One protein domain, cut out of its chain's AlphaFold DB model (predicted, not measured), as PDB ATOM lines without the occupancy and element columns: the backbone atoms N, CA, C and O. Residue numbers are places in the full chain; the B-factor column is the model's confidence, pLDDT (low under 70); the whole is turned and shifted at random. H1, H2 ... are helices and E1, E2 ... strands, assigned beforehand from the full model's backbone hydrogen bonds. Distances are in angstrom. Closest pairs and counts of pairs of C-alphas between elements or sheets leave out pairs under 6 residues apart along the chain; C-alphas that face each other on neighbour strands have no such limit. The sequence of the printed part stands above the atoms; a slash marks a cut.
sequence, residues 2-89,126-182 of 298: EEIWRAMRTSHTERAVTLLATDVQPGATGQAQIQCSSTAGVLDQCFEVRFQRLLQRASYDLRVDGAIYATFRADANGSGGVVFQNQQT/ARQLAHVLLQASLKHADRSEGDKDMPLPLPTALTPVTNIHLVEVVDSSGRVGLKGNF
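What this domain is: This is residues 2 to 89 and 126 to 182 of the 298 residues of an uncharacterized protein of Acidobacteria bacterium (UniProt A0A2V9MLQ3). One antiparallel sheet of eight strands is curled like part of a barrel and folded back on itself, nearly closed, with the leaf E5 E4 E7 E8 facing the leaf E2 E3 E6 and E1 as the hinge. The long strands E1, E2 and E3 lie side by side and run well beyond the shorter ones, with the small helix H1 at the far end of E1, while H2 packs on the edge strand E5. The printed part has 145 residues, with two named helices and eight named strands in the chain order H1 E1 E2 E3 E4 E5 E6 H2 E7 E8, and the sheet's order is E5 E4 E7 E8 E1 E2 E3 E6. The class is mixed, helices and strands. The whole is compact by its radius of gyration of the C-alphas, 16.2 A, yet elongated in outline, spanning 55 by 32 by 29 A.

How they stand to each other: H1, residues 2 to 8, is not on the sheet and has a tight link to E1, residues 10 to 21. E1 forms a hairpin with E2, residues 29 to 39; N 13 and O 36 are 2.8 A apart, within hydrogen-bond range. E2 forms a hairpin with E3, residues 42 to 52, with N 33 and O 48 at 2.8 A. E1, E2 and E3 are a meander, each strand the antiparallel neighbour of the one before. E4, residues 59 to 64, is apart from E3 and forms a hairpin with E5, residues 67 to 73, where N 62 and O 70 are 2.8 A apart. E6, residues 80 to 85, is antiparallel to E3, with N 49 and O 82 at 2.9 A. The edge strands E5 and E6 have as their closest C-alphas those of Arg 73 and Gly 80, 7.3 A apart. H2, residues 126 to 140, is on the sheet; its closest C-alpha pair with E5 is Leu 133 and Ala 70, 6.4 A apart. E7, residues 166 to 171, is antiparallel to E4, with N 63 and O 168 at 2.8 A, and forms a hairpin with E8, residues 176 to 181, with N 167 and O 180 at 2.9 A. E8 and E1 are antiparallel at 141 degrees, with N 20 and O 179 at 2.8 A. The pairing of E1 is staggered: its residues 10 to 19 pair with E2 and its residues 20 to 21 with E8. In H1 and H2 every O i to N i+4 pair is within hydrogen-bond range.

Where its parts are: H1 begins at C-alpha 2, (8.899, 52.298, -26.367). From first to last C-alpha, E1 measures 35.6 A, E2 33.0 A and E3 33.3 A. E4 measures 16.6 A, E5 18.2 A, E6 16.9 A and E7 16.3 A. H2 measures 21.3 A and begins at C-alpha 126, (10.748, 7.481, -17.742). E8 ends at C-alpha 181, (26.316, 23.783, -7.478).

The domain as a whole: The two C-alphas farthest apart are those of Glu 2 and Ser 173, 56.3 A. Residues 90 to 125 are not printed, and C-alphas 89 and 126 are 24.3 A apart across this cut. The link from H2 to E7, residues 141 to 165, is long; its residues 152 to 153 pair, parallel, with residues 84 to 85 of E6. The sheet is twisted. The mean pLDDT of the printed part is 84.4, and 34 residues are under 70, among them residues 2 to 11 and 131 to 148.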
ATOM      1  N   GLU A   2       8.536  53.300 -25.340       50.75
ATOM      2  CA  GLU A   2       8.899  52.298 -26.367       50.75
ATOM      3  C   GLU A   2      10.332  51.752 -26.241       50.75
ATOM      4  O   GLU A   2      10.562  50.567 -26.426       50.75
ATOM      5  N   GLU A   3      11.300  52.592 -25.878       50.25
ATOM      6  CA  GLU A   3      12.708  52.190 -25.755       50.25
ATOM      7  C   GLU A   3      12.956  51.213 -24.589       50.25
ATOM      8  O   GLU A   3      13.749  50.284 -24.704       50.25
ATOM      9  N   ILE A   4      12.195  51.353 -23.494       51.03
ATOM     10  CA  ILE A   4      12.185  50.387 -22.381       51.03
ATOM     11  C   ILE A   4      11.567  49.067 -22.852       51.03
ATOM     12  O   ILE A   4      12.042  48.004 -22.477       51.03
ATOM     13  N   TRP A   5      10.545  49.141 -23.704       51.78
ATOM     14  CA  TRP A   5       9.911  47.989 -24.341       51.78
ATOM     15  C   TRP A   5      10.878  47.258 -25.285       51.78
ATOM     16  O   TRP A   5      10.990  46.036 -25.232       51.78
ATOM     17  N   ARG A   6      11.654  47.997 -26.085       59.41
ATOM     18  CA  ARG A   6      12.660  47.440 -26.999       59.41
ATOM     19  C   ARG A   6      13.822  46.788 -26.236       59.41
ATOM     20  O   ARG A   6      14.240  45.698 -26.603       59.41
ATOM     21  N   ALA A   7      14.256  47.390 -25.126       54.59
ATOM     22  CA  ALA A   7      15.258  46.814 -24.225       54.59
ATOM     23  C   ALA A   7      14.729  45.648 -23.362       54.59
ATOM     24  O   ALA A   7      15.518  44.871 -22.837       54.59
ATOM     25  N   MET A   8      13.409  45.525 -23.184       53.44
ATOM     26  CA  MET A   8      12.776  44.403 -22.476       53.44
ATOM     27  C   MET A   8      12.485  43.200 -23.382       53.44
ATOM     28  O   MET A   8      12.332  42.098 -22.861       53.44
ATOM     29  N   ARG A   9      12.426  43.390 -24.709       59.41
ATOM     30  CA  ARG A   9      12.228  42.301 -25.683       59.41
ATOM     31  C   ARG A   9      13.424  41.378 -25.827       59.41
ATOM     32  O   ARG A   9      13.238  40.304 -26.379       59.41
ATOM     33  N   THR A  10      14.601  41.802 -25.378       60.81
ATOM     34  CA  THR A  10      15.803  40.977 -25.336       60.81
ATOM     35  C   THR A  10      16.279  40.881 -23.899       60.81
ATOM     36  O   THR A  10      16.942  41.765 -23.358       60.81
ATOM     37  N   SER A  11      15.902  39.798 -23.234       66.88
ATOM     38  CA  SER A  11      16.547  39.440 -21.975       66.88
ATOM     39  C   SER A  11      17.623  38.425 -22.235       66.88
ATOM     40  O   SER A  11      17.389  37.493 -22.993       66.88
ATOM     41  N   HIS A  12      18.752  38.574 -21.559       76.44
ATOM     42  CA  HIS A  12      19.801  37.576 -21.539       76.44
ATOM     43  C   HIS A  12      20.208  37.349 -20.084       76.44
ATOM     44  O   HIS A  12      20.579  38.292 -19.378       76.44
ATOM     45  N   THR A  13      20.078  36.111 -19.627       75.94
ATOM     46  CA  THR A  13      20.600  35.654 -18.343       75.94
ATOM     47  C   THR A  13      21.608  34.563 -18.596       75.94
ATOM     48  O   THR A  13      21.323  33.594 -19.289       75.94
ATOM     49  N   GLU A  14      22.754  34.708 -17.951       86.00
ATOM     50  CA  GLU A  14      23.838  33.749 -17.991       86.00
ATOM     51  C   GLU A  14      24.252  33.417 -16.554       86.00
ATOM     52  O   GLU A  14      24.449  34.309 -15.719       86.00
ATOM     53  N   ARG A  15      24.358  32.125 -16.244       87.69
ATOM     54  CA  ARG A  15      24.914  31.622 -14.985       87.69
ATOM     55  C   ARG A  15      25.987  30.614 -15.316       87.69
ATOM     56  O   ARG A  15      25.753  29.704 -16.095       87.69
ATOM     57  N   ALA A  16      27.127  30.729 -14.659       92.19
ATOM     58  CA  ALA A  16      28.187  29.741 -14.752       92.19
ATOM     59  C   ALA A  16      28.611  29.291 -13.356       92.19
ATOM     60  O   ALA A  16      28.612  30.088 -12.408       92.19
ATOM     61  N   VAL A  17      28.991  28.022 -13.254       94.75
ATOM     62  CA  VAL A  17      29.597  27.425 -12.068       94.75
ATOM     63  C   VAL A  17      30.809  26.596 -12.474       94.75
ATOM     64  O   VAL A  17      30.785  25.875 -13.470       94.75
ATOM     65  N   THR A  18      31.881  26.698 -11.695       95.94
ATOM     66  CA  THR A  18      33.036  25.808 -11.824       95.94
ATOM     67  C   THR A  18      32.686  24.446 -11.234       95.94
ATOM     68  O   THR A  18      32.189  24.362 -10.109       95.94
ATOM     69  N   LEU A  19      32.961  23.381 -11.981       97.12
ATOM     70  CA  LEU A  19      32.879  22.015 -11.486       97.12
ATOM     71  C   LEU A  19      34.211  21.661 -10.825       97.12
ATOM     72  O   LEU A  19      35.257  21.652 -11.478       97.12
ATOM     73  N   LEU A  20      34.162  21.404  -9.524       96.69
ATOM     74  CA  LEU A  20      35.324  21.054  -8.720       96.69
ATOM     75  C   LEU A  20      35.599  19.555  -8.837       96.69
ATOM     76  O   LEU A  20      34.667  18.748  -8.786       96.69
ATOM     77  N   ALA A  21      36.877  19.203  -8.982       97.44
ATOM     78  CA  ALA A  21      37.342  17.828  -8.873       97.44
ATOM     79  C   ALA A  21      37.047  17.241  -7.495       97.44
ATOM     80  O   ALA A  21      37.093  17.933  -6.475       97.44
ATOM     81  N   THR A  22      36.785  15.943  -7.486       97.25
ATOM     82  CA  THR A  22      36.775  15.111  -6.282       97.25
ATOM     83  C   THR A  22      38.057  14.278  -6.213       97.25
ATOM     84  O   THR A  22      38.870  14.279  -7.143       97.25
ATOM     85  N   ASP A  23      38.202  13.478  -5.156       95.62
ATOM     86  CA  ASP A  23      39.315  12.531  -5.004       95.62
ATOM     87  C   ASP A  23      39.343  11.432  -6.086       95.62
ATOM     88  O   ASP A  23      40.344  10.738  -6.245       95.62
ATOM     89  N   VAL A  24      38.261  11.273  -6.860       96.25
ATOM     90  CA  VAL A  24      38.188  10.310  -7.972       96.25
ATOM     91  C   VAL A  24      39.022  10.784  -9.168       96.25
ATOM     92  O   VAL A  24      39.594   9.959  -9.879       96.25
ATOM     93  N   GLN A  25      39.086  12.099  -9.406       95.19
ATOM     94  CA  GLN A  25      39.785  12.723 -10.538       95.19
ATOM     95  C   GLN A  25      40.441  14.051 -10.101       95.19
ATOM     96  O   GLN A  25      40.034  15.119 -10.561       95.19
ATOM     97  N   PRO A  26      41.469  14.026  -9.233       92.56
ATOM     98  CA  PRO A  26      41.978  15.219  -8.538       92.56
ATOM     99  C   PRO A  26      42.597  16.293  -9.453       92.56
ATOM    100  O   PRO A  26      42.817  17.421  -9.020       92.56
ATOM    101  N   GLY A  27      42.884  15.967 -10.717       94.56
ATOM    102  CA  GLY A  27      43.401  16.908 -11.719       94.56
ATOM    103  C   GLY A  27      42.353  17.456 -12.692       94.56
ATOM    104  O   GLY A  27      42.697  18.298 -13.528       94.56
ATOM    105  N   ALA A  28      41.111  16.971 -12.618       97.62
ATOM    106  CA  ALA A  28      40.053  17.358 -13.534       97.62
ATOM    107  C   ALA A  28      39.517  18.757 -13.219       97.62
ATOM    108  O   ALA A  28      39.516  19.225 -12.083       97.62
ATOM    109  N   THR A  29      39.019  19.436 -14.242       97.75
ATOM    110  CA  THR A  29      38.301  20.702 -14.064       97.75
ATOM    111  C   THR A  29      37.135  20.745 -15.026       97.75
ATOM    112  O   THR A  29      37.250  20.232 -16.141       97.75
ATOM    113  N   GLY A  30      36.051  21.409 -14.643       97.50
ATOM    114  CA  GLY A  30      34.958  21.668 -15.567       97.50
ATOM    115  C   GLY A  30      34.230  22.968 -15.286       97.50
ATOM    116  O   GLY A  30      34.493  23.667 -14.306       97.50
ATOM    117  N   GLN A  31      33.291  23.275 -16.164       97.56
ATOM    118  CA  GLN A  31      32.383  24.400 -16.061       97.56
ATOM    119  C   GLN A  31      31.008  23.948 -16.539       97.56
ATOM    120  O   GLN A  31      30.897  23.261 -17.551       97.56
ATOM    121  N   ALA A  32      29.971  24.336 -15.806       97.00
ATOM    122  CA  ALA A  32      28.596  24.246 -16.270       97.00
ATOM    123  C   ALA A  32      28.040  25.660 -16.437       97.00
ATOM    124  O   ALA A  32      28.269  26.528 -15.588       97.00
ATOM    125  N   GLN A  33      27.319  25.887 -17.525       95.12
ATOM    126  CA  GLN A  33      26.783  27.178 -17.915       95.12
ATOM    127  C   GLN A  33      25.318  27.029 -18.314       95.12
ATOM    128  O   GLN A  33      24.920  26.077 -18.974       95.12
ATOM    129  N   ILE A  34      24.511  27.980 -17.875       91.88
ATOM    130  CA  ILE A  34      23.099  28.105 -18.195       91.88
ATOM    131  C   ILE A  34      22.934  29.451 -18.880       91.88
ATOM    132  O   ILE A  34      23.319  30.477 -18.314       91.88
ATOM    133  N   GLN A  35      22.329  29.448 -20.057       90.31
ATOM    134  CA  GLN A  35      21.936  30.647 -20.775       90.31
ATOM    135  C   GLN A  35      20.428  30.608 -21.007       90.31
ATOM    136  O   GLN A  35      19.859  29.593 -21.402       90.31
ATOM    137  N   CYS A  36      19.768  31.727 -20.746       84.06
ATOM    138  CA  CYS A  36      18.384  31.944 -21.129       84.06
ATOM    139  C   CYS A  36      18.313  33.273 -21.848       84.06
ATOM    140  O   CYS A  36      18.664  34.306 -21.267       84.06
ATOM    141  N   SER A  37      17.823  33.255 -23.076       82.62
ATOM    142  CA  SER A  37      17.460  34.467 -23.776       82.62
ATOM    143  C   SER A  37      15.978  34.463 -24.126       82.62
ATOM    144  O   SER A  37      15.361  33.415 -24.284       82.62
ATOM    145  N   SER A  38      15.367  35.642 -24.169       73.25
ATOM    146  CA  SER A  38      14.033  35.786 -24.746       73.25
ATOM    147  C   SER A  38      14.098  36.867 -25.793       73.25
ATOM    148  O   SER A  38      14.574  37.955 -25.476       73.25
ATOM    149  N   THR A  39      13.640  36.553 -27.003       75.81
ATOM    150  CA  THR A  39      13.553  37.483 -28.127       75.81
ATOM    151  C   THR A  39      12.152  37.409 -28.706       75.81
ATOM    152  O   THR A  39      11.707  36.342 -29.112       75.81
ATOM    153  N   ALA A  40      11.436  38.538 -28.719       71.50
ATOM    154  CA  ALA A  40      10.073  38.624 -29.265       71.50
ATOM    155  C   ALA A  40       9.103  37.557 -28.705       71.50
ATOM    156  O   ALA A  40       8.223  37.069 -29.403       71.50
ATOM    157  N   GLY A  41       9.276  37.192 -27.432       64.31
ATOM    158  CA  GLY A  41       8.443  36.202 -26.758       64.31
ATOM    159  C   GLY A  41       8.860  34.745 -26.946       64.31
ATOM    160  O   GLY A  41       8.390  33.890 -26.198       64.31
ATOM    161  N   VAL A  42       9.797  34.468 -27.851       73.31
ATOM    162  CA  VAL A  42      10.442  33.157 -27.975       73.31
ATOM    163  C   VAL A  42      11.480  33.028 -26.867       73.31
ATOM    164  O   VAL A  42      12.280  33.942 -26.659       73.31
ATOM    165  N   LEU A  43      11.430  31.929 -26.112       77.62
ATOM    166  CA  LEU A  43      12.366  31.625 -25.030       77.62
ATOM    167  C   LEU A  43      13.413  30.617 -25.521       77.62
ATOM    168  O   LEU A  43      13.124  29.428 -25.658       77.62
ATOM    169  N   ASP A  44      14.635  31.094 -25.724       86.12
ATOM    170  CA  ASP A  44      15.794  30.270 -26.048       86.12
ATOM    171  C   ASP A  44      16.552  29.919 -24.761       86.12
ATOM    172  O   ASP A  44      16.821  30.766 -23.901       86.12
ATOM    173  N   GLN A  45      16.840  28.635 -24.587       89.75
ATOM    174  CA  GLN A  45      17.475  28.098 -23.391       89.75
ATOM    175  C   GLN A  45      18.577  27.142 -23.796       89.75
ATOM    176  O   GLN A  45      18.347  26.215 -24.570       89.75
ATOM    177  N   CYS A  46      19.747  27.354 -23.207       93.50
ATOM    178  CA  CYS A  46      20.923  26.534 -23.406       93.50
ATOM    179  C   CYS A  46      21.501  26.122 -22.047       93.50
ATOM    180  O   CYS A  46      21.606  26.927 -21.116       93.50
ATOM    181  N   PHE A  47      21.858  24.849 -21.931       95.75
ATOM    182  CA  PHE A  47      22.593  24.293 -20.809       95.75
ATOM    183  C   PHE A  47      23.817  23.554 -21.336       95.75
ATOM    184  O   PHE A  47      23.706  22.584 -22.080       95.75
ATOM    185  N   GLU A  48      24.990  24.015 -20.933       96.50
ATOM    186  CA  GLU A  48      26.267  23.530 -21.428       96.50
ATOM    187  C   GLU A  48      27.142  23.051 -20.276       96.50
ATOM    188  O   GLU A  48      27.241  23.693 -19.229       96.50
ATOM    189  N   VAL A  49      27.816  21.922 -20.479       97.12
ATOM    190  CA  VAL A  49      28.811  21.387 -19.553       97.12
ATOM    191  C   VAL A  49      30.079  21.075 -20.325       97.12
ATOM    192  O   VAL A  49      30.045  20.298 -21.272       97.12
ATOM    193  N   ARG A  50      31.207  21.642 -19.894       97.12
ATOM    194  CA  ARG A  50      32.543  21.368 -20.439       97.12
ATOM    195  C   ARG A  50      33.477  20.885 -19.345       97.12
ATOM    196  O   ARG A  50      33.398  21.334 -18.200       97.12
ATOM    197  N   PHE A  51      34.398  20.000 -19.694       96.50
ATOM    198  CA  PHE A  51      35.409  19.481 -18.777       96.50
ATOM    199  C   PHE A  51      36.708  19.150 -19.508       96.50
ATOM    200  O   PHE A  51      36.754  18.992 -20.727       96.50
ATOM    201  N   GLN A  52      37.775  19.038 -18.726       97.69
ATOM    202  CA  GLN A  52      39.115  18.686 -19.181       97.69
ATOM    203  C   GLN A  52      39.842  17.877 -18.107       97.69
ATOM    204  O   GLN A  52      39.528  17.984 -16.916       97.69
ATOM    205  N   ARG A  53      40.857  17.118 -18.539       97.06
ATOM    206  CA  ARG A  53      41.709  16.272 -17.683       97.06
ATOM    207  C   ARG A  53      40.948  15.187 -16.909       97.06
ATOM    208  O   ARG A  53      41.368  14.790 -15.826       97.06
ATOM    209  N   LEU A  54      39.841  14.699 -17.460       97.50
ATOM    210  CA  LEU A  54      39.262  13.420 -17.057       97.50
ATOM    211  C   LEU A  54      40.135  12.258 -17.563       97.50
ATOM    212  O   LEU A  54      40.991  12.443 -18.431       97.50
ATOM    213  N   LEU A  55      39.907  11.040 -17.063       97.25
ATOM    214  CA  LEU A  55      40.552   9.849 -17.620       97.25
ATOM    215  C   LEU A  55      40.227   9.735 -19.119       97.25
ATOM    216  O   LEU A  55      39.057   9.686 -19.508       97.25
ATOM    217  N   GLN A  56      41.276   9.714 -19.943       97.12
ATOM    218  CA  GLN A  56      41.185   9.705 -21.403       97.12
ATOM    219  C   GLN A  56      40.385   8.504 -21.891       97.12
ATOM    220  O   GLN A  56      40.551   7.392 -21.385       97.12
ATOM    221  N   ARG A  57      39.537   8.709 -22.905       95.06
ATOM    222  CA  ARG A  57      38.717   7.645 -23.511       95.06
ATOM    223  C   ARG A  57      37.838   6.877 -22.509       95.06
ATOM    224  O   ARG A  57      37.338   5.804 -22.864       95.06
ATOM    225  N   ALA A  58      37.619   7.390 -21.300       96.25
ATOM    226  CA  ALA A  58      36.677   6.824 -20.341       96.25
ATOM    227  C   ALA A  58      35.264   7.371 -20.582       96.25
ATOM    228  O   ALA A  58      35.095   8.456 -21.143       96.25
ATOM    229  N   SER A  59      34.260   6.592 -20.183       96.44
ATOM    230  CA  SER A  59      32.849   6.971 -20.276       96.44
ATOM    231  C   SER A  59      32.376   7.598 -18.969       96.44
ATOM    232  O   SER A  59      32.783   7.160 -17.890       96.44
ATOM    233  N   TYR A  60      31.530   8.616 -19.091       97.56
ATOM    234  CA  TYR A  60      30.967   9.359 -17.978       97.56
ATOM    235  C   TYR A  60      29.492   9.663 -18.217       97.56
ATOM    236  O   TYR A  60      29.087   9.926 -19.350       97.56
ATOM    237  N   ASP A  61      28.739   9.713 -17.126       97.88
ATOM    238  CA  ASP A  61      27.368  10.193 -17.089       97.88
ATOM    239  C   ASP A  61      27.329  11.644 -16.609       97.88
ATOM    240  O   ASP A  61      27.927  12.002 -15.589       97.88
ATOM    241  N   LEU A  62      26.559  12.473 -17.305       97.81
ATOM    242  CA  LEU A  62      26.117  13.757 -16.788       97.81
ATOM    243  C   LEU A  62      24.878  13.555 -15.925       97.81
ATOM    244  O   LEU A  62      23.810  13.199 -16.435       97.81
ATOM    245  N   ARG A  63      25.008  13.859 -14.633       98.25
ATOM    246  CA  ARG A  63      23.883  13.939 -13.706       98.25
ATOM    247  C   ARG A  63      23.530  15.382 -13.397       98.25
ATOM    248  O   ARG A  63      24.397  16.185 -13.056       98.25
ATOM    249  N   VAL A  64      22.244  15.695 -13.481       96.56
ATOM    250  CA  VAL A  64      21.687  16.990 -13.091       96.56
ATOM    251  C   VAL A  64      20.578  16.739 -12.085       96.56
ATOM    252  O   VAL A  64      19.668  15.959 -12.352       96.56
ATOM    253  N   ASP A  65      20.698  17.339 -10.901       95.12
ATOM    254  CA  ASP A  65      19.750  17.163  -9.790       95.12
ATOM    255  C   ASP A  65      19.418  15.682  -9.486       95.12
ATOM    256  O   ASP A  65      18.302  15.324  -9.115       95.12
ATOM    257  N   GLY A  66      20.417  14.802  -9.637       95.38
ATOM    258  CA  GLY A  66      20.327  13.365  -9.355       95.38
ATOM    259  C   GLY A  66      19.888  12.478 -10.529       95.38
ATOM    260  O   GLY A  66      20.094  11.267 -10.461       95.38
ATOM    261  N   ALA A  67      19.360  13.044 -11.618       96.25
ATOM    262  CA  ALA A  67      18.963  12.297 -12.816       96.25
ATOM    263  C   ALA A  67      20.069  12.298 -13.886       96.25
ATOM    264  O   ALA A  67      20.780  13.289 -14.037       96.25
ATOM    265  N   ILE A  68      20.219  11.198 -14.633       96.44
ATOM    266  CA  ILE A  68      21.180  11.080 -15.746       96.44
ATOM    267  C   ILE A  68      20.537  11.619 -17.028       96.44
ATOM    268  O   ILE A  68      19.451  11.178 -17.397       96.44
ATOM    269  N   TYR A  69      21.227  12.528 -17.722       95.38
ATOM    270  CA  TYR A  69      20.721  13.164 -18.949       95.38
ATOM    271  C   TYR A  69      21.546  12.873 -20.201       95.38
ATOM    272  O   TYR A  69      21.019  12.931 -21.308       95.38
ATOM    273  N   ALA A  70      22.831  12.567 -20.045       95.38
ATOM    274  CA  ALA A  70      23.696  12.194 -21.153       95.38
ATOM    275  C   ALA A  70      24.809  11.273 -20.668       95.38
ATOM    276  O   ALA A  70      25.267  11.396 -19.534       95.38
ATOM    277  N   THR A  71      25.281  10.420 -21.568       94.94
ATOM    278  CA  THR A  71      26.509   9.646 -21.398       94.94
ATOM    279  C   THR A  71      27.453  10.036 -22.523       94.94
ATOM    280  O   THR A  71      27.068  10.038 -23.692       94.94
ATOM    281  N   PHE A  72      28.691  10.376 -22.183       93.44
ATOM    282  CA  PHE A  72      29.710  10.780 -23.147       93.44
ATOM    283  C   PHE A  72      31.038  10.087 -22.865       93.44
ATOM    284  O   PHE A  72      31.243   9.456 -21.825       93.44
ATOM    285  N   ARG A  73      31.962  10.199 -23.819       95.12
ATOM    286  CA  ARG A  73      33.320   9.673 -23.709       95.12
ATOM    287  C   ARG A  73      34.310  10.828 -23.758       95.12
ATOM    288  O   ARG A  73      34.243  11.639 -24.677       95.12
ATOM    289  N   ALA A  74      35.217  10.896 -22.787       95.69
ATOM    290  CA  ALA A  74      36.301  11.870 -22.832       95.69
ATOM    291  C   ALA A  74      37.231  11.565 -24.017       95.69
ATOM    292  O   ALA A  74      37.470  10.399 -24.343       95.69
ATOM    293  N   ASP A  75      37.769  12.596 -24.657       94.94
ATOM    294  CA  ASP A  75      38.668  12.435 -25.795       94.94
ATOM    295  C   ASP A  75      40.079  11.967 -25.376       94.94
ATOM    296  O   ASP A  75      40.335  11.592 -24.224       94.94
ATOM    297  N   ALA A  76      41.012  11.943 -26.333       95.31
ATOM    298  CA  ALA A  76      42.403  11.559 -26.091       95.31
ATOM    299  C   ALA A  76      43.145  12.499 -25.122       95.31
ATOM    300  O   ALA A  76      44.162  12.105 -24.567       95.31
ATOM    301  N   ASN A  77      42.629  13.705 -24.875       95.31
ATOM    302  CA  ASN A  77      43.186  14.669 -23.927       95.31
ATOM    303  C   ASN A  77      42.418  14.688 -22.593       95.31
ATOM    304  O   ASN A  77      42.739  15.479 -21.705       95.31
ATOM    305  N   GLY A  78      41.413  13.820 -22.429       96.31
ATOM    306  CA  GLY A  78      40.554  13.825 -21.248       96.31
ATOM    307  C   GLY A  78      39.548  14.978 -21.247       96.31
ATOM    308  O   GLY A  78      39.058  15.358 -20.182       96.31
ATOM    309  N   SER A  79      39.274  15.563 -22.412       96.75
ATOM    310  CA  SER A  79      38.358  16.686 -22.589       96.75
ATOM    311  C   SER A  79      37.031  16.242 -23.189       96.75
ATOM    312  O   SER A  79      36.907  15.155 -23.755       96.75
ATOM    313  N   GLY A  80      36.017  17.088 -23.049       94.31
ATOM    314  CA  GLY A  80      34.714  16.883 -23.662       94.31
ATOM    315  C   GLY A  80      33.662  17.829 -23.105       94.31
ATOM    316  O   GLY A  80      33.950  18.721 -22.299       94.31
ATOM    317  N   GLY A  81      32.430  17.623 -23.548       94.50
ATOM    318  CA  GLY A  81      31.295  18.396 -23.091       94.50
ATOM    319  C   GLY A  81      29.990  17.928 -23.709       94.50
ATOM    320  O   GLY A  81      29.966  17.018 -24.537       94.50
ATOM    321  N   VAL A  82      28.908  18.558 -23.276       95.25
ATOM    322  CA  VAL A  82      27.579  18.400 -23.856       95.25
ATOM    323  C   VAL A  82      26.862  19.740 -23.813       95.25
ATOM    324  O   VAL A  82      26.965  20.480 -22.832       95.25
ATOM    325  N   VAL A  83      26.140  20.036 -24.887       95.44
ATOM    326  CA  VAL A  83      25.288  21.215 -25.015       95.44
ATOM    327  C   VAL A  83      23.866  20.723 -25.209       95.44
ATOM    328  O   VAL A  83      23.605  19.927 -26.109       95.44
ATOM    329  N   PHE A  84      22.954  21.188 -24.367       95.44
ATOM    330  CA  PHE A  84      21.522  21.034 -24.549       95.44
ATOM    331  C   PHE A  84      20.932  22.378 -24.925       95.44
ATOM    332  O   PHE A  84      21.168  23.364 -24.229       95.44
ATOM    333  N   GLN A  85      20.132  22.415 -25.979       94.62
ATOM    334  CA  GLN A  85      19.443  23.622 -26.400       94.62
ATOM    335  C   GLN A  85      17.999  23.293 -26.745       94.62
ATOM    336  O   GLN A  85      17.705  22.219 -27.280       94.62
ATOM    337  N   ASN A  86      17.081  24.203 -26.422       89.19
ATOM    338  CA  ASN A  86      15.744  24.125 -26.994       89.19
ATOM    339  C   ASN A  86      15.897  24.090 -28.513       89.19
ATOM    340  O   ASN A  86      16.500  24.993 -29.086       89.19
ATOM    341  N   GLN A  87      15.391  23.035 -29.157       76.44
ATOM    342  CA  GLN A  87      15.304  23.033 -30.610       76.44
ATOM    343  C   GLN A  87      14.322  24.133 -30.959       76.44
ATOM    344  O   GLN A  87      13.114  23.979 -30.786       76.44
ATOM    345  N   GLN A  88      14.858  25.272 -31.377       62.78
ATOM    346  CA  GLN A  88      14.064  26.236 -32.087       62.78
ATOM    347  C   GLN A  88      13.592  25.468 -33.314       62.78
ATOM    348  O   GLN A  88      14.400  25.015 -34.128       62.78
ATOM    349  N   THR A  89      12.294  25.189 -33.382       55.03
ATOM    350  CA  THR A  89      11.688  24.886 -34.664       55.03
ATOM    351  C   THR A  89      11.889  26.155 -35.467       55.03
ATOM    352  O   THR A  89      11.052  27.054 -35.446       55.03
ATOM    353  N   ALA A 126       9.750   8.538 -17.584       66.44
ATOM    354  CA  ALA A 126      10.748   7.481 -17.742       66.44
ATOM    355  C   ALA A 126      10.917   7.050 -19.212       66.44
ATOM    356  O   ALA A 126      12.039   6.810 -19.663       66.44
ATOM    357  N   ARG A 127       9.824   6.998 -19.986       70.31
ATOM    358  CA  ARG A 127       9.868   6.696 -21.427       70.31
ATOM    359  C   ARG A 127      10.549   7.795 -22.237       70.31
ATOM    360  O   ARG A 127      11.366   7.478 -23.099       70.31
ATOM    361  N   GLN A 128      10.262   9.064 -21.945       69.31
ATOM    362  CA  GLN A 128      10.931  10.191 -22.599       69.31
ATOM    363  C   GLN A 128      12.435  10.202 -22.294       69.31
ATOM    364  O   GLN A 128      13.235  10.345 -23.217       69.31
ATOM    365  N   LEU A 129      12.835   9.952 -21.041       66.69
ATOM    366  CA  LEU A 129      14.249   9.821 -20.669       66.69
ATOM    367  C   LEU A 129      14.927   8.645 -21.378       66.69
ATOM    368  O   LEU A 129      16.007   8.817 -21.935       66.69
ATOM    369  N   ALA A 130      14.292   7.472 -21.428       70.12
ATOM    370  CA  ALA A 130      14.842   6.313 -22.131       70.12
ATOM    371  C   ALA A 130      15.046   6.591 -23.630       70.12
ATOM    372  O   ALA A 130      16.073   6.214 -24.191       70.12
ATOM    373  N   HIS A 131      14.105   7.290 -24.270       69.94
ATOM    374  CA  HIS A 131      14.215   7.667 -25.678       69.94
ATOM    375  C   HIS A 131      15.346   8.679 -25.924       69.94
ATOM    376  O   HIS A 131      16.136   8.500 -26.852       69.94
ATOM    377  N   VAL A 132      15.480   9.699 -25.068       66.50
ATOM    378  CA  VAL A 132      16.579  10.679 -25.143       66.50
ATOM    379  C   VAL A 132      17.937  10.002 -24.926       66.50
ATOM    380  O   VAL A 132      18.863  10.238 -25.700       66.50
ATOM    381  N   LEU A 133      18.048   9.107 -23.937       67.50
ATOM    382  CA  LEU A 133      19.278   8.357 -23.666       67.50
ATOM    383  C   LEU A 133      19.660   7.441 -24.836       67.50
ATOM    384  O   LEU A 133      20.836   7.367 -25.194       67.50
ATOM    385  N   LEU A 134      18.682   6.793 -25.476       68.31
ATOM    386  CA  LEU A 134      18.925   5.946 -26.647       68.31
ATOM    387  C   LEU A 134      19.409   6.771 -27.850       68.31
ATOM    388  O   LEU A 134      20.370   6.386 -28.517       68.31
ATOM    389  N   GLN A 135      18.787   7.928 -28.106       62.31
ATOM    390  CA  GLN A 135      19.196   8.827 -29.187       62.31
ATOM    391  C   GLN A 135      20.587   9.424 -28.954       62.31
ATOM    392  O   GLN A 135      21.386   9.473 -29.888       62.31
ATOM    393  N   ALA A 136      20.901   9.836 -27.723       58.00
ATOM    394  CA  ALA A 136      22.229  10.331 -27.375       58.00
ATOM    395  C   ALA A 136      23.286   9.227 -27.542       58.00
ATOM    396  O   ALA A 136      24.305   9.437 -28.197       58.00
ATOM    397  N   SER A 137      23.017   8.020 -27.035       55.78
ATOM    398  CA  SER A 137      23.949   6.890 -27.107       55.78
ATOM    399  C   SER A 137      24.278   6.485 -28.552       55.78
ATOM    400  O   SER A 137      25.449   6.318 -28.892       55.78
ATOM    401  N   LEU A 138      23.270   6.414 -29.430       58.81
ATOM    402  CA  LEU A 138      23.464   6.041 -30.837       58.81
ATOM    403  C   LEU A 138      24.209   7.114 -31.642       58.81
ATOM    404  O   LEU A 138      24.982   6.783 -32.537       58.81
ATOM    405  N   LYS A 139      24.031   8.399 -31.315       56.44
ATOM    406  CA  LYS A 139      24.662   9.505 -32.053       56.44
ATOM    407  C   LYS A 139      26.146   9.692 -31.729       56.44
ATOM    408  O   LYS A 139      26.871  10.305 -32.509       56.44
ATOM    409  N   HIS A 140      26.609   9.170 -30.592       53.75
ATOM    410  CA  HIS A 140      27.996   9.315 -30.145       53.75
ATOM    411  C   HIS A 140      28.917   8.150 -30.542       53.75
ATOM    412  O   HIS A 140      30.132   8.288 -30.413       53.75
ATOM    413  N   ALA A 141      28.384   7.027 -31.036       54.66
ATOM    414  CA  ALA A 141      29.189   5.838 -31.330       54.66
ATOM    415  C   ALA A 141      30.043   5.939 -32.614       54.66
ATOM    416  O   ALA A 141      31.022   5.204 -32.720       54.66
ATOM    417  N   ASP A 142      29.723   6.847 -33.547       53.97
ATOM    418  CA  ASP A 142      30.356   6.897 -34.883       53.97
ATOM    419  C   ASP A 142      30.801   8.309 -35.329       53.97
ATOM    420  O   ASP A 142      31.099   8.563 -36.496       53.97
ATOM    421  N   ARG A 143      30.845   9.281 -34.409       55.12
ATOM    422  CA  ARG A 143      31.262  10.651 -34.748       55.12
ATOM    423  C   ARG A 143      32.785  10.754 -34.827       55.12
ATOM    424  O   ARG A 143      33.475  10.719 -33.808       55.12
ATOM    425  N   SER A 144      33.295  10.915 -36.049       54.25
ATOM    426  CA  SER A 144      34.671  11.349 -36.300       54.25
ATOM    427  C   SER A 144      34.928  12.703 -35.622       54.25
ATOM    428  O   SER A 144      34.007  13.489 -35.400       54.25
ATOM    429  N   GLU A 145      36.182  12.974 -35.254       57.97
ATOM    430  CA  GLU A 145      36.608  14.063 -34.356       57.97
ATOM    431  C   GLU A 145      36.250  15.508 -34.797       57.97
ATOM    432  O   GLU A 145      36.626  16.447 -34.095       57.97
ATOM    433  N   GLY A 146      35.519  15.706 -35.902       53.97
ATOM    434  CA  GLY A 146      35.174  17.011 -36.481       53.97
ATOM    435  C   GLY A 146      33.764  17.563 -36.208       53.97
ATOM    436  O   GLY A 146      33.550  18.738 -36.482       53.97
ATOM    437  N   ASP A 147      32.816  16.789 -35.665       61.75
ATOM    438  CA  ASP A 147      31.411  17.226 -35.466       61.75
ATOM    439  C   ASP A 147      31.049  17.364 -33.968       61.75
ATOM    440  O   ASP A 147      30.107  16.746 -33.462       61.75
ATOM    441  N   LYS A 148      31.893  18.086 -33.212       62.12
ATOM    442  CA  LYS A 148      31.923  18.027 -31.735       62.12
ATOM    443  C   LYS A 148      30.857  18.839 -30.993       62.12
ATOM    444  O   LYS A 148      30.665  18.569 -29.815       62.12
ATOM    445  N   ASP A 149      30.111  19.725 -31.647       71.50
ATOM    446  CA  ASP A 149      29.306  20.721 -30.916       71.50
ATOM    447  C   ASP A 149      27.838  20.794 -31.347       71.50
ATOM    448  O   ASP A 149      27.178  21.809 -31.135       71.50
ATOM    449  N   MET A 150      27.285  19.741 -31.956       86.62
ATOM    450  CA  MET A 150      25.866  19.798 -32.301       86.62
ATOM    451  C   MET A 150      25.000  19.682 -31.035       86.62
ATOM    452  O   MET A 150      25.066  18.639 -30.369       86.62
ATOM    453  N   PRO A 151      24.170  20.694 -30.720       91.81
ATOM    454  CA  PRO A 151      23.376  20.698 -29.504       91.81
ATOM    455  C   PRO A 151      22.380  19.536 -29.498       91.81
ATOM    456  O   PRO A 151      21.749  19.199 -30.506       91.81
ATOM    457  N   LEU A 152      22.249  18.901 -28.338       92.06
ATOM    458  CA  LEU A 152      21.187  17.947 -28.052       92.06
ATOM    459  C   LEU A 152      19.890  18.711 -27.749       92.06
ATOM    460  O   LEU A 152      19.951  19.811 -27.195       92.06
ATOM    461  N   PRO A 153      18.711  18.145 -28.067       92.69
ATOM    462  CA  PRO A 153      17.453  18.742 -27.641       92.69
ATOM    463  C   PRO A 153      17.422  18.865 -26.117       92.69
ATOM    464  O   PRO A 153      17.756  17.910 -25.411       92.69
ATOM    465  N   LEU A 154      17.017  20.030 -25.609       92.38
ATOM    466  CA  LEU A 154      16.882  20.256 -24.176       92.38
ATOM    467  C   LEU A 154      15.768  19.364 -23.598       92.38
ATOM    468  O   LEU A 154      14.609  19.499 -23.995       92.38
ATOM    469  N   PRO A 155      16.084  18.460 -22.652       91.62
ATOM    470  CA  PRO A 155      15.084  17.633 -21.994       91.62
ATOM    471  C   PRO A 155      14.052  18.498 -21.269       91.62
ATOM    472  O   PRO A 155      14.412  19.441 -20.569       91.62
ATOM    473  N   THR A 156      12.772  18.134 -21.353       83.69
ATOM    474  CA  THR A 156      11.673  18.846 -20.671       83.69
ATOM    475  C   THR A 156      11.886  18.952 -19.161       83.69
ATOM    476  O   THR A 156      11.551  19.972 -18.570       83.69
ATOM    477  N   ALA A 157      12.512  17.947 -18.542       86.38
ATOM    478  CA  ALA A 157      12.865  17.963 -17.120       86.38
ATOM    479  C   ALA A 157      13.969  18.981 -16.760       86.38
ATOM    480  O   ALA A 157      14.075  19.371 -15.599       86.38
ATOM    481  N   LEU A 158      14.754  19.448 -17.740       88.62
ATOM    482  CA  LEU A 158      15.692  20.567 -17.593       88.62
ATOM    483  C   LEU A 158      15.070  21.912 -17.989       88.62
ATOM    484  O   LEU A 158      15.764  22.921 -17.939       88.62
ATOM    485  N   THR A 159      13.789  21.956 -18.363       83.81
ATOM    486  CA  THR A 159      13.089  23.186 -18.741       83.81
ATOM    487  C   THR A 159      12.171  23.655 -17.604       83.81
ATOM    488  O   THR A 159      11.245  22.937 -17.228       83.81
ATOM    489  N   PRO A 160      12.360  24.876 -17.068       81.56
ATOM    490  CA  PRO A 160      13.375  25.855 -17.455       81.56
ATOM    491  C   PRO A 160      14.774  25.535 -16.897       81.56
ATOM    492  O   PRO A 160      14.903  25.128 -15.744       81.56
ATOM    493  N   VAL A 161      15.837  25.843 -17.653       87.56
ATOM    494  CA  VAL A 161      17.244  25.551 -17.257       87.56
ATOM    495  C   VAL A 161      17.678  26.299 -16.001       87.56
ATOM    496  O   VAL A 161      18.629  25.933 -15.318       87.56
ATOM    497  N   THR A 162      16.946  27.348 -15.643       82.94
ATOM    498  CA  THR A 162      17.136  28.090 -14.394       82.94
ATOM    499  C   THR A 162      16.828  27.269 -13.138       82.94
ATOM    500  O   THR A 162      17.313  27.649 -12.069       82.94
ATOM    501  N   ASN A 163      16.100  26.153 -13.264       83.69
ATOM    502  CA  ASN A 163      15.811  25.210 -12.180       83.69
ATOM    503  C   ASN A 163      16.940  24.204 -11.922       83.69
ATOM    504  O   ASN A 163      16.792  23.367 -11.043       83.69
ATOM    505  N   ILE A 164      18.054  24.269 -12.651       90.12
ATOM    506  CA  ILE A 164      19.200  23.392 -12.411       90.12
ATOM    507  C   ILE A 164      19.943  23.853 -11.147       90.12
ATOM    508  O   ILE A 164      20.394  25.005 -11.064       90.12
ATOM    509  N   HIS A 165      20.104  22.959 -10.165       92.25
ATOM    510  CA  HIS A 165      20.795  23.269  -8.906       92.25
ATOM    511  C   HIS A 165      22.164  22.605  -8.804       92.25
ATOM    512  O   HIS A 165      23.132  23.255  -8.410       92.25
ATOM    513  N   LEU A 166      22.259  21.328  -9.151       95.75
ATOM    514  CA  LEU A 166      23.439  20.494  -8.993       95.75
ATOM    515  C   LEU A 166      23.807  19.852 -10.329       95.75
ATOM    516  O   LEU A 166      22.958  19.276 -11.001       95.75
ATOM    517  N   VAL A 167      25.093  19.906 -10.671       97.50
ATOM    518  CA  VAL A 167      25.660  19.242 -11.847       97.50
ATOM    519  C   VAL A 167      26.817  18.358 -11.408       97.50
ATOM    520  O   VAL A 167      27.724  18.812 -10.705       97.50
ATOM    521  N   GLU A 168      26.791  17.103 -11.833       98.25
ATOM    522  CA  GLU A 168      27.796  16.092 -11.521       98.25
ATOM    523  C   GLU A 168      28.225  15.365 -12.798       98.25
ATOM    524  O   GLU A 168      27.396  14.998 -13.626       98.25
ATOM    525  N   VAL A 169      29.529  15.127 -12.945       98.12
ATOM    526  CA  VAL A 169      30.074  14.202 -13.948       98.12
ATOM    527  C   VAL A 169      30.516  12.948 -13.214       98.12
ATOM    528  O   VAL A 169      31.373  13.014 -12.327       98.12
ATOM    529  N   VAL A 170      29.908  11.820 -13.554       98.44
ATOM    530  CA  VAL A 170      30.017  10.555 -12.822       98.44
ATOM    531  C   VAL A 170      30.705   9.520 -13.701       98.44
ATOM    532  O   VAL A 170      30.387   9.414 -14.878       98.44
ATOM    533  N   ASP A 171      31.674   8.784 -13.164       97.81
ATOM    534  CA  ASP A 171      32.338   7.708 -13.905       97.81
ATOM    535  C   ASP A 171      31.437   6.469 -14.067       97.81
ATOM    536  O   ASP A 171      30.382   6.345 -13.440       97.81
ATOM    537  N   SER A 172      31.870   5.505 -14.882       96.25
ATOM    538  CA  SER A 172      31.141   4.246 -15.105       96.25
ATOM    539  C   SER A 172      30.968   3.373 -13.854       96.25
ATOM    540  O   SER A 172      30.185   2.428 -13.871       96.25
ATOM    541  N   SER A 173      31.689   3.666 -12.765       97.44
ATOM    542  CA  SER A 173      31.540   3.000 -11.464       97.44
ATOM    543  C   SER A 173      30.545   3.724 -10.547       97.44
ATOM    544  O   SER A 173      30.390   3.345  -9.387       97.44
ATOM    545  N   GLY A 174      29.883   4.778 -11.034       97.38
ATOM    546  CA  GLY A 174      28.925   5.570 -10.269       97.38
ATOM    547  C   GLY A 174      29.565   6.582  -9.315       97.38
ATOM    548  O   GLY A 174      28.857   7.146  -8.478       97.38
ATOM    549  N   ARG A 175      30.877   6.833  -9.414       98.00
ATOM    550  CA  ARG A 175      31.596   7.773  -8.544       98.00
ATOM    551  C   ARG A 175      31.650   9.156  -9.184       98.00
ATOM    552  O   ARG A 175      31.954   9.300 -10.364       98.00
ATOM    553  N   VAL A 176      31.381  10.192  -8.397       98.12
ATOM    554  CA  VAL A 176      31.382  11.583  -8.874       98.12
ATOM    555  C   VAL A 176      32.821  12.053  -9.073       98.12
ATOM    556  O   VAL A 176      33.562  12.119  -8.099       98.12
ATOM    557  N   GLY A 177      33.216  12.387 -10.303       97.12
ATOM    558  CA  GLY A 177      34.539  12.930 -10.642       97.12
ATOM    559  C   GLY A 177      34.595  14.461 -10.642       97.12
ATOM    560  O   GLY A 177      35.590  15.041 -10.213       97.12
ATOM    561  N   LEU A 178      33.514  15.114 -11.078       98.19
ATOM    562  CA  LEU A 178      33.354  16.571 -11.037       98.19
ATOM    563  C   LEU A 178      31.997  16.934 -10.439       98.19
ATOM    564  O   LEU A 178      31.003  16.268 -10.727       98.19
ATOM    565  N   LYS A 179      31.941  18.013  -9.651       98.06
ATOM    566  CA  LYS A 179      30.709  18.493  -9.011       98.06
ATOM    567  C   LYS A 179      30.645  20.015  -8.966       98.06
ATOM    568  O   LYS A 179      31.603  20.668  -8.561       98.06
ATOM    569  N   GLY A 180      29.501  20.591  -9.321       96.62
ATOM    570  CA  GLY A 180      29.236  22.026  -9.207       96.62
ATOM    571  C   GLY A 180      27.808  22.311  -8.765       96.62
ATOM    572  O   GLY A 180      26.896  21.537  -9.044       96.62
ATOM    573  N   ASN A 181      27.611  23.419  -8.049       95.25
ATOM    574  CA  ASN A 181      26.316  23.783  -7.478       95.25
ATOM    575  C   ASN A 181      25.953  25.246  -7.781       95.25
ATOM    576  O   ASN A 181      26.638  26.182  -7.367       95.25
ATOM    577  N   PHE A 182      24.830  25.434  -8.465       89.06
ATOM    578  CA  PHE A 182      24.250  26.719  -8.823       89.06
ATOM    579  C   PHE A 182      23.533  27.415  -7.650       89.06
ATOM    580  O   PHE A 182      23.431  28.641  -7.647       89.06
TER     581      PHE A 182